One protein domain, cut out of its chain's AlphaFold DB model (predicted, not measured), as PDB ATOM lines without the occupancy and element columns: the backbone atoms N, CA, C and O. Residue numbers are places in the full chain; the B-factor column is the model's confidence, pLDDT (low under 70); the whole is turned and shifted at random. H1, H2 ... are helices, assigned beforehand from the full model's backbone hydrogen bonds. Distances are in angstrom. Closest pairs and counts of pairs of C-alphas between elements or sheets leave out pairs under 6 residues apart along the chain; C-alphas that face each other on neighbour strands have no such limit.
ATOM      1  N   VAL A   8     209.428 193.203 199.919       42.09
ATOM      2  CA  VAL A   8     210.225 193.313 198.698       42.09
ATOM      3  C   VAL A   8     209.609 194.458 197.902       42.09
ATOM      4  O   VAL A   8     208.560 194.294 197.282       42.09
ATOM      5  N   GLU A   9     210.205 195.645 198.003       40.81
ATOM      6  CA  GLU A   9     209.966 196.706 197.027       40.81
ATOM      7  C   GLU A   9     210.337 196.149 195.641       40.81
ATOM      8  O   GLU A   9     211.380 195.498 195.520       40.81
ATOM      9  N   PRO A  10     209.488 196.316 194.610       44.41
ATOM     10  CA  PRO A  10     209.825 195.873 193.265       44.41
ATOM     11  C   PRO A  10     211.110 196.582 192.826       44.41
ATOM     12  O   PRO A  10     211.294 197.769 193.098       44.41
ATOM     13  N   ASP A  11     212.015 195.814 192.225       49.25
ATOM     14  CA  ASP A  11     213.415 196.161 191.979       49.25
ATOM     15  C   ASP A  11     213.554 197.364 191.031       49.25
ATOM     16  O   ASP A  11     213.732 197.239 189.824       49.25
ATOM     17  N   ASN A  12     213.470 198.569 191.594       49.78
ATOM     18  CA  ASN A  12     213.614 199.829 190.870       49.78
ATOM     19  C   ASN A  12     215.026 199.998 190.260       49.78
ATOM     20  O   ASN A  12     215.240 200.885 189.436       49.78
ATOM     21  N   ASN A  13     215.993 199.146 190.637       51.12
ATOM     22  CA  ASN A  13     217.340 199.155 190.067       51.12
ATOM     23  C   ASN A  13     217.392 198.614 188.628       51.12
ATOM     24  O   ASN A  13     218.351 198.924 187.922       51.12
ATOM     25  N   ASP A  14     216.391 197.847 188.177       71.62
ATOM     26  CA  ASP A  14     216.382 197.299 186.814       71.62
ATOM     27  C   ASP A  14     216.019 198.389 185.786       71.62
ATOM     28  O   ASP A  14     216.723 198.573 184.793       71.62
ATOM     29  N   VAL A  15     215.014 199.229 186.079       78.38
ATOM     30  CA  VAL A  15     214.541 200.295 185.167       78.38
ATOM     31  C   VAL A  15     215.572 201.395 184.931       78.38
ATOM     32  O   VAL A  15     215.718 201.874 183.804       78.38
ATOM     33  N   GLU A  16     216.315 201.781 185.969       80.06
ATOM     34  CA  GLU A  16     217.369 202.803 185.883       80.06
ATOM     35  C   GLU A  16     218.479 202.419 184.885       80.06
ATOM     36  O   GLU A  16     219.125 203.292 184.305       80.06
ATOM     37  N   SER A  17     218.667 201.122 184.616       81.94
ATOM     38  CA  SER A  17     219.671 200.621 183.673       81.94
ATOM     39  C   SER A  17     219.221 200.622 182.202       81.94
ATOM     40  O   SER A  17     220.055 200.491 181.303       81.94
ATOM     41  N   LEU A  18     217.922 200.807 181.928       83.44
ATOM     42  CA  LEU A  18     217.331 200.621 180.592       83.44
ATOM     43  C   LEU A  18     217.465 201.841 179.662       83.44
ATOM     44  O   LEU A  18     217.079 201.762 178.490       83.44
ATOM     45  N   GLY A  19     217.949 202.979 180.177       87.12
ATOM     46  CA  GLY A  19     218.042 204.255 179.444       87.12
ATOM     47  C   GLY A  19     216.685 204.896 179.111       87.12
ATOM     48  O   GLY A  19     216.610 205.914 178.433       87.12
ATOM     49  N   LEU A  20     215.575 204.323 179.588       88.81
ATOM     50  CA  LEU A  20     214.213 204.804 179.308       88.81
ATOM     51  C   LEU A  20     213.825 206.063 180.106       88.81
ATOM     52  O   LEU A  20     212.786 206.678 179.858       88.81
ATOM     53  N   LEU A  21     214.653 206.426 181.085       91.94
ATOM     54  CA  LEU A  21     214.493 207.602 181.938       91.94
ATOM     55  C   LEU A  21     215.417 208.753 181.525       91.94
ATOM     56  O   LEU A  21     215.470 209.777 182.211       91.94
ATOM     57  N   ASP A  22     216.180 208.589 180.446       86.94
ATOM     58  CA  ASP A  22     217.128 209.596 179.990       86.94
ATOM     59  C   ASP A  22     216.402 210.923 179.718       86.94
ATOM     60  O   ASP A  22     215.274 210.959 179.224       86.94
ATOM     61  N   HIS A  23     217.047 212.035 180.077       88.50
ATOM     62  CA  HIS A  23     216.508 213.399 179.955       88.50
ATOM     63  C   HIS A  23     215.325 213.751 180.879       88.50
ATOM     64  O   HIS A  23     214.754 214.835 180.731       88.50
ATOM     65  N   LEU A  24     214.969 212.891 181.839       92.19
ATOM     66  CA  LEU A  24     213.969 213.188 182.867       92.19
ATOM     67  C   LEU A  24     214.607 213.379 184.243       92.19
ATOM     68  O   LEU A  24     215.395 212.547 184.699       92.19
ATOM     69  N   ASP A  25     214.159 214.427 184.938       91.44
ATOM     70  CA  ASP A  25     214.614 214.800 186.277       91.44
ATOM     71  C   ASP A  25     213.449 214.940 187.269       91.44
ATOM     72  O   ASP A  25     212.300 215.223 186.907       91.44
ATOM     73  N   GLY A  26     213.760 214.776 188.558       93.62
ATOM     74  CA  GLY A  26     212.833 215.018 189.664       93.62
ATOM     75  C   GLY A  26     211.542 214.200 189.566       93.62
ATOM     76  O   GLY A  26     211.566 212.996 189.319       93.62
ATOM     77  N   ARG A  27     210.398 214.866 189.760       92.75
ATOM     78  CA  ARG A  27     209.077 214.220 189.771       92.75
ATOM     79  C   ARG A  27     208.742 213.520 188.449       92.75
ATOM     80  O   ARG A  27     208.168 212.441 188.477       92.75
ATOM     81  N   ALA A  28     209.132 214.095 187.310       92.56
ATOM     82  CA  ALA A  28     208.870 213.492 186.001       92.56
ATOM     83  C   ALA A  28     209.626 212.166 185.819       92.56
ATOM     84  O   ALA A  28     209.078 211.219 185.263       92.56
ATOM     85  N   ARG A  29     210.863 212.076 186.336       94.69
ATOM     86  CA  ARG A  29     211.632 210.823 186.345       94.69
ATOM     87  C   ARG A  29     210.945 209.756 187.192       94.69
ATOM     88  O   ARG A  29     210.808 208.624 186.745       94.69
ATOM     89  N   GLN A  30     210.494 210.134 188.390       94.19
ATOM     90  CA  GLN A  30     209.815 209.220 189.307       94.19
ATOM     91  C   GLN A  30     208.511 208.677 188.705       94.19
ATOM     92  O   GLN A  30     208.316 207.465 188.671       94.19
ATOM     93  N   GLU A  31     207.656 209.551 188.165       95.81
ATOM     94  CA  GLU A  31     206.399 209.133 187.530       95.81
ATOM     95  C   GLU A  31     206.643 208.228 186.311       95.81
ATOM     96  O   GLU A  31     205.944 207.226 186.138       95.81
ATOM     97  N   ARG A  32     207.673 208.520 185.503       96.12
ATOM     98  CA  ARG A  32     208.050 207.662 184.373       96.12
ATOM     99  C   ARG A  32     208.559 206.295 184.830       96.12
ATOM    100  O   ARG A  32     208.224 205.297 184.199       96.12
ATOM    101  N   ALA A  33     209.348 206.225 185.902       95.75
ATOM    102  CA  ALA A  33     209.837 204.956 186.441       95.75
ATOM    103  C   ALA A  33     208.677 204.068 186.924       95.75
ATOM    104  O   ALA A  33     208.633 202.878 186.613       95.75
ATOM    105  N   GLU A  34     207.691 204.655 187.609       96.62
ATOM    106  CA  GLU A  34     206.465 203.956 188.016       96.62
ATOM    107  C   GLU A  34     205.660 203.453 186.809       96.62
ATOM    108  O   GLU A  34     205.189 202.312 186.811       96.62
ATOM    109  N   LEU A  35     205.533 204.269 185.755       97.25
ATOM    110  CA  LEU A  35     204.887 203.854 184.510       97.25
ATOM    111  C   LEU A  35     205.616 202.677 183.852       97.25
ATOM    112  O   LEU A  35     204.963 201.711 183.468       97.25
ATOM    113  N   ILE A  36     206.940 202.756 183.695       96.81
ATOM    114  CA  ILE A  36     207.726 201.725 183.002       96.81
ATOM    115  C   ILE A  36     207.628 200.393 183.736       96.81
ATOM    116  O   ILE A  36     207.320 199.393 183.096       96.81
ATOM    117  N   ASN A  37     207.809 200.385 185.059       95.69
ATOM    118  CA  ASN A  37     207.629 199.177 185.869       95.69
ATOM    119  C   ASN A  37     206.252 198.547 185.617       95.69
ATOM    120  O   ASN A  37     206.139 197.366 185.298       95.69
ATOM    121  N   TRP A  38     205.200 199.367 185.654       97.06
ATOM    122  CA  TRP A  38     203.843 198.898 185.401       97.06
ATOM    123  C   TRP A  38     203.620 198.398 183.962       97.06
ATOM    124  O   TRP A  38     202.811 197.496 183.753       97.06
ATOM    125  N   LEU A  39     204.309 198.951 182.958       96.25
ATOM    126  CA  LEU A  39     204.257 198.459 181.576       96.25
ATOM    127  C   LEU A  39     204.991 197.115 181.426       96.25
ATOM    128  O   LEU A  39     204.447 196.195 180.810       96.25
ATOM    129  N   LEU A  40     206.177 196.974 182.025       95.00
ATOM    130  CA  LEU A  40     206.957 195.730 182.019       95.00
ATOM    131  C   LEU A  40     206.176 194.583 182.679       95.00
ATOM    132  O   LEU A  40     206.039 193.511 182.087       95.00
ATOM    133  N   ASP A  41     205.535 194.844 183.824       95.12
ATOM    134  CA  ASP A  41     204.651 193.891 184.522       95.12
ATOM    135  C   ASP A  41     203.478 193.395 183.653       95.12
ATOM    136  O   ASP A  41     202.863 192.360 183.924       95.12
ATOM    137  N   ARG A  42     203.136 194.134 182.593       92.94
ATOM    138  CA  ARG A  42     202.032 193.841 181.665       92.94
ATOM    139  C   ARG A  42     202.513 193.255 180.340       92.94
ATOM    140  O   ARG A  42     201.724 193.149 179.395       92.94
ATOM    141  N   GLY A  43     203.786 192.872 180.265       93.31
ATOM    142  CA  GLY A  43     204.381 192.248 179.089       93.31
ATOM    143  C   GLY A  43     204.533 193.209 177.915       93.31
ATOM    144  O   GLY A  43     204.336 192.804 176.772       93.31
ATOM    145  N   PHE A  44     204.783 194.492 178.174       93.69
ATOM    146  CA  PHE A  44     205.425 195.349 177.177       93.69
ATOM    147  C   PHE A  44     206.933 195.157 177.288       93.69
ATOM    148  O   PHE A  44     207.458 195.147 178.399       93.69
ATOM    149  N   ASP A  45     207.618 194.976 176.165       91.31
ATOM    150  CA  ASP A  45     209.076 194.886 176.172       91.31
ATOM    151  C   ASP A  45     209.737 196.277 176.153       91.31
ATOM    152  O   ASP A  45     209.100 197.312 175.937       91.31
ATOM    153  N   VAL A  46     211.040 196.304 176.427       92.12
ATOM    154  CA  VAL A  46     211.822 197.543 176.535       92.12
ATOM    155  C   VAL A  46     211.865 198.306 175.208       92.12
ATOM    156  O   VAL A  46     211.852 199.536 175.222       92.12
ATOM    157  N   ASP A  47     211.900 197.604 174.076       89.69
ATOM    158  CA  ASP A  47     211.989 198.224 172.755       89.69
ATOM    159  C   ASP A  47     210.647 198.870 172.380       89.69
ATOM    160  O   ASP A  47     210.622 200.025 171.959       89.69
ATOM    161  N   GLN A  48     209.522 198.211 172.678       90.25
ATOM    162  CA  GLN A  48     208.176 198.778 172.558       90.25
ATOM    163  C   GLN A  48     208.021 200.066 173.371       90.25
ATOM    164  O   GLN A  48     207.448 201.045 172.888       90.25
ATOM    165  N   ILE A  49     208.528 200.084 174.608       93.62
ATOM    166  CA  ILE A  49     208.473 201.270 175.470       93.62
ATOM    167  C   ILE A  49     209.384 202.382 174.932       93.62
ATOM    168  O   ILE A  49     208.995 203.550 174.971       93.62
ATOM    169  N   ARG A  50     210.570 202.037 174.413       91.50
ATOM    170  CA  ARG A  50     211.538 202.992 173.852       91.50
ATOM    171  C   ARG A  50     211.035 203.655 172.571       91.50
ATOM    172  O   ARG A  50     211.198 204.862 172.409       91.50
ATOM    173  N   ASP A  51     210.429 202.876 171.682       89.12
ATOM    174  CA  ASP A  51     209.963 203.346 170.375       89.12
ATOM    175  C   ASP A  51     208.621 204.094 170.469       89.12
ATOM    176  O   ASP A  51     208.239 204.843 169.561       89.12
ATOM    177  N   ALA A  52     207.903 203.946 171.585       90.44
ATOM    178  CA  ALA A  52     206.667 204.664 171.835       90.44
ATOM    179  C   ALA A  52     206.916 206.155 172.104       90.44
ATOM    180  O   ALA A  52     207.475 206.550 173.125       90.44
TER     181      ALA A  52
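This is residues 8 to 52 of the 242 residues of the protein "Ad_Cy_reg domain-containing protein" of Mycobacterium kansasii (UniProt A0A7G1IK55). One longer helix, H2, makes the main body, with the short helix H1 packed on the later part of it. After H2 the chain folds back through residues 41 to 45 into a second short helix, H3, well away from H1. The printed part has 45 residues with three named helices, in the order H1, H2, H3, and no named strand; the class is all helix. It is compact, with a radius of gyration of the C-alphas of 10.1 A, and rounded, spanning 30 by 26 by 16 A.

Begin at Val 8 and go on to C-alpha 12 at (213.614, 199.829, 190.870), where H1 begins; it covers residues 12 to 15. Next find C-alpha 26 at (212.833, 215.018, 189.664); from there H2, residues 26 to 40, runs 21.6 A from first to last C-alpha. H3 takes residues 46 to 51 and ends at C-alpha 51, (209.963, 203.346, 170.375).

Look first at Val 15 and Ala 33, whose C-alphas, 6.7 A apart, are the closest of H1 and H2; the two helices touch, H2 with residues 33 to 37 alone. H2 and H3 only just touch, with 3 pairs of C-alphas within 8 A, and H2 does so with residues 36 to 40 alone. Their closest C-alphas are those of Leu 40 and Val 46, at 7.6 A. They run opposite ways at a steep tilt of 61 degrees. H1 and H3 are apart. In H2 and H3 every O i to N i+4 pair is within hydrogen-bond range; H1 is too short for such a pair.

The two C-alphas farthest apart are those of Val 8 and Asp 51, 30.0 A. The printed part has no cut. The link from H1 to H2 is short and that from H2 to H3 is tight. The mean pLDDT of the printed part is 85.2; look for values under 70 at residues 8 to 13.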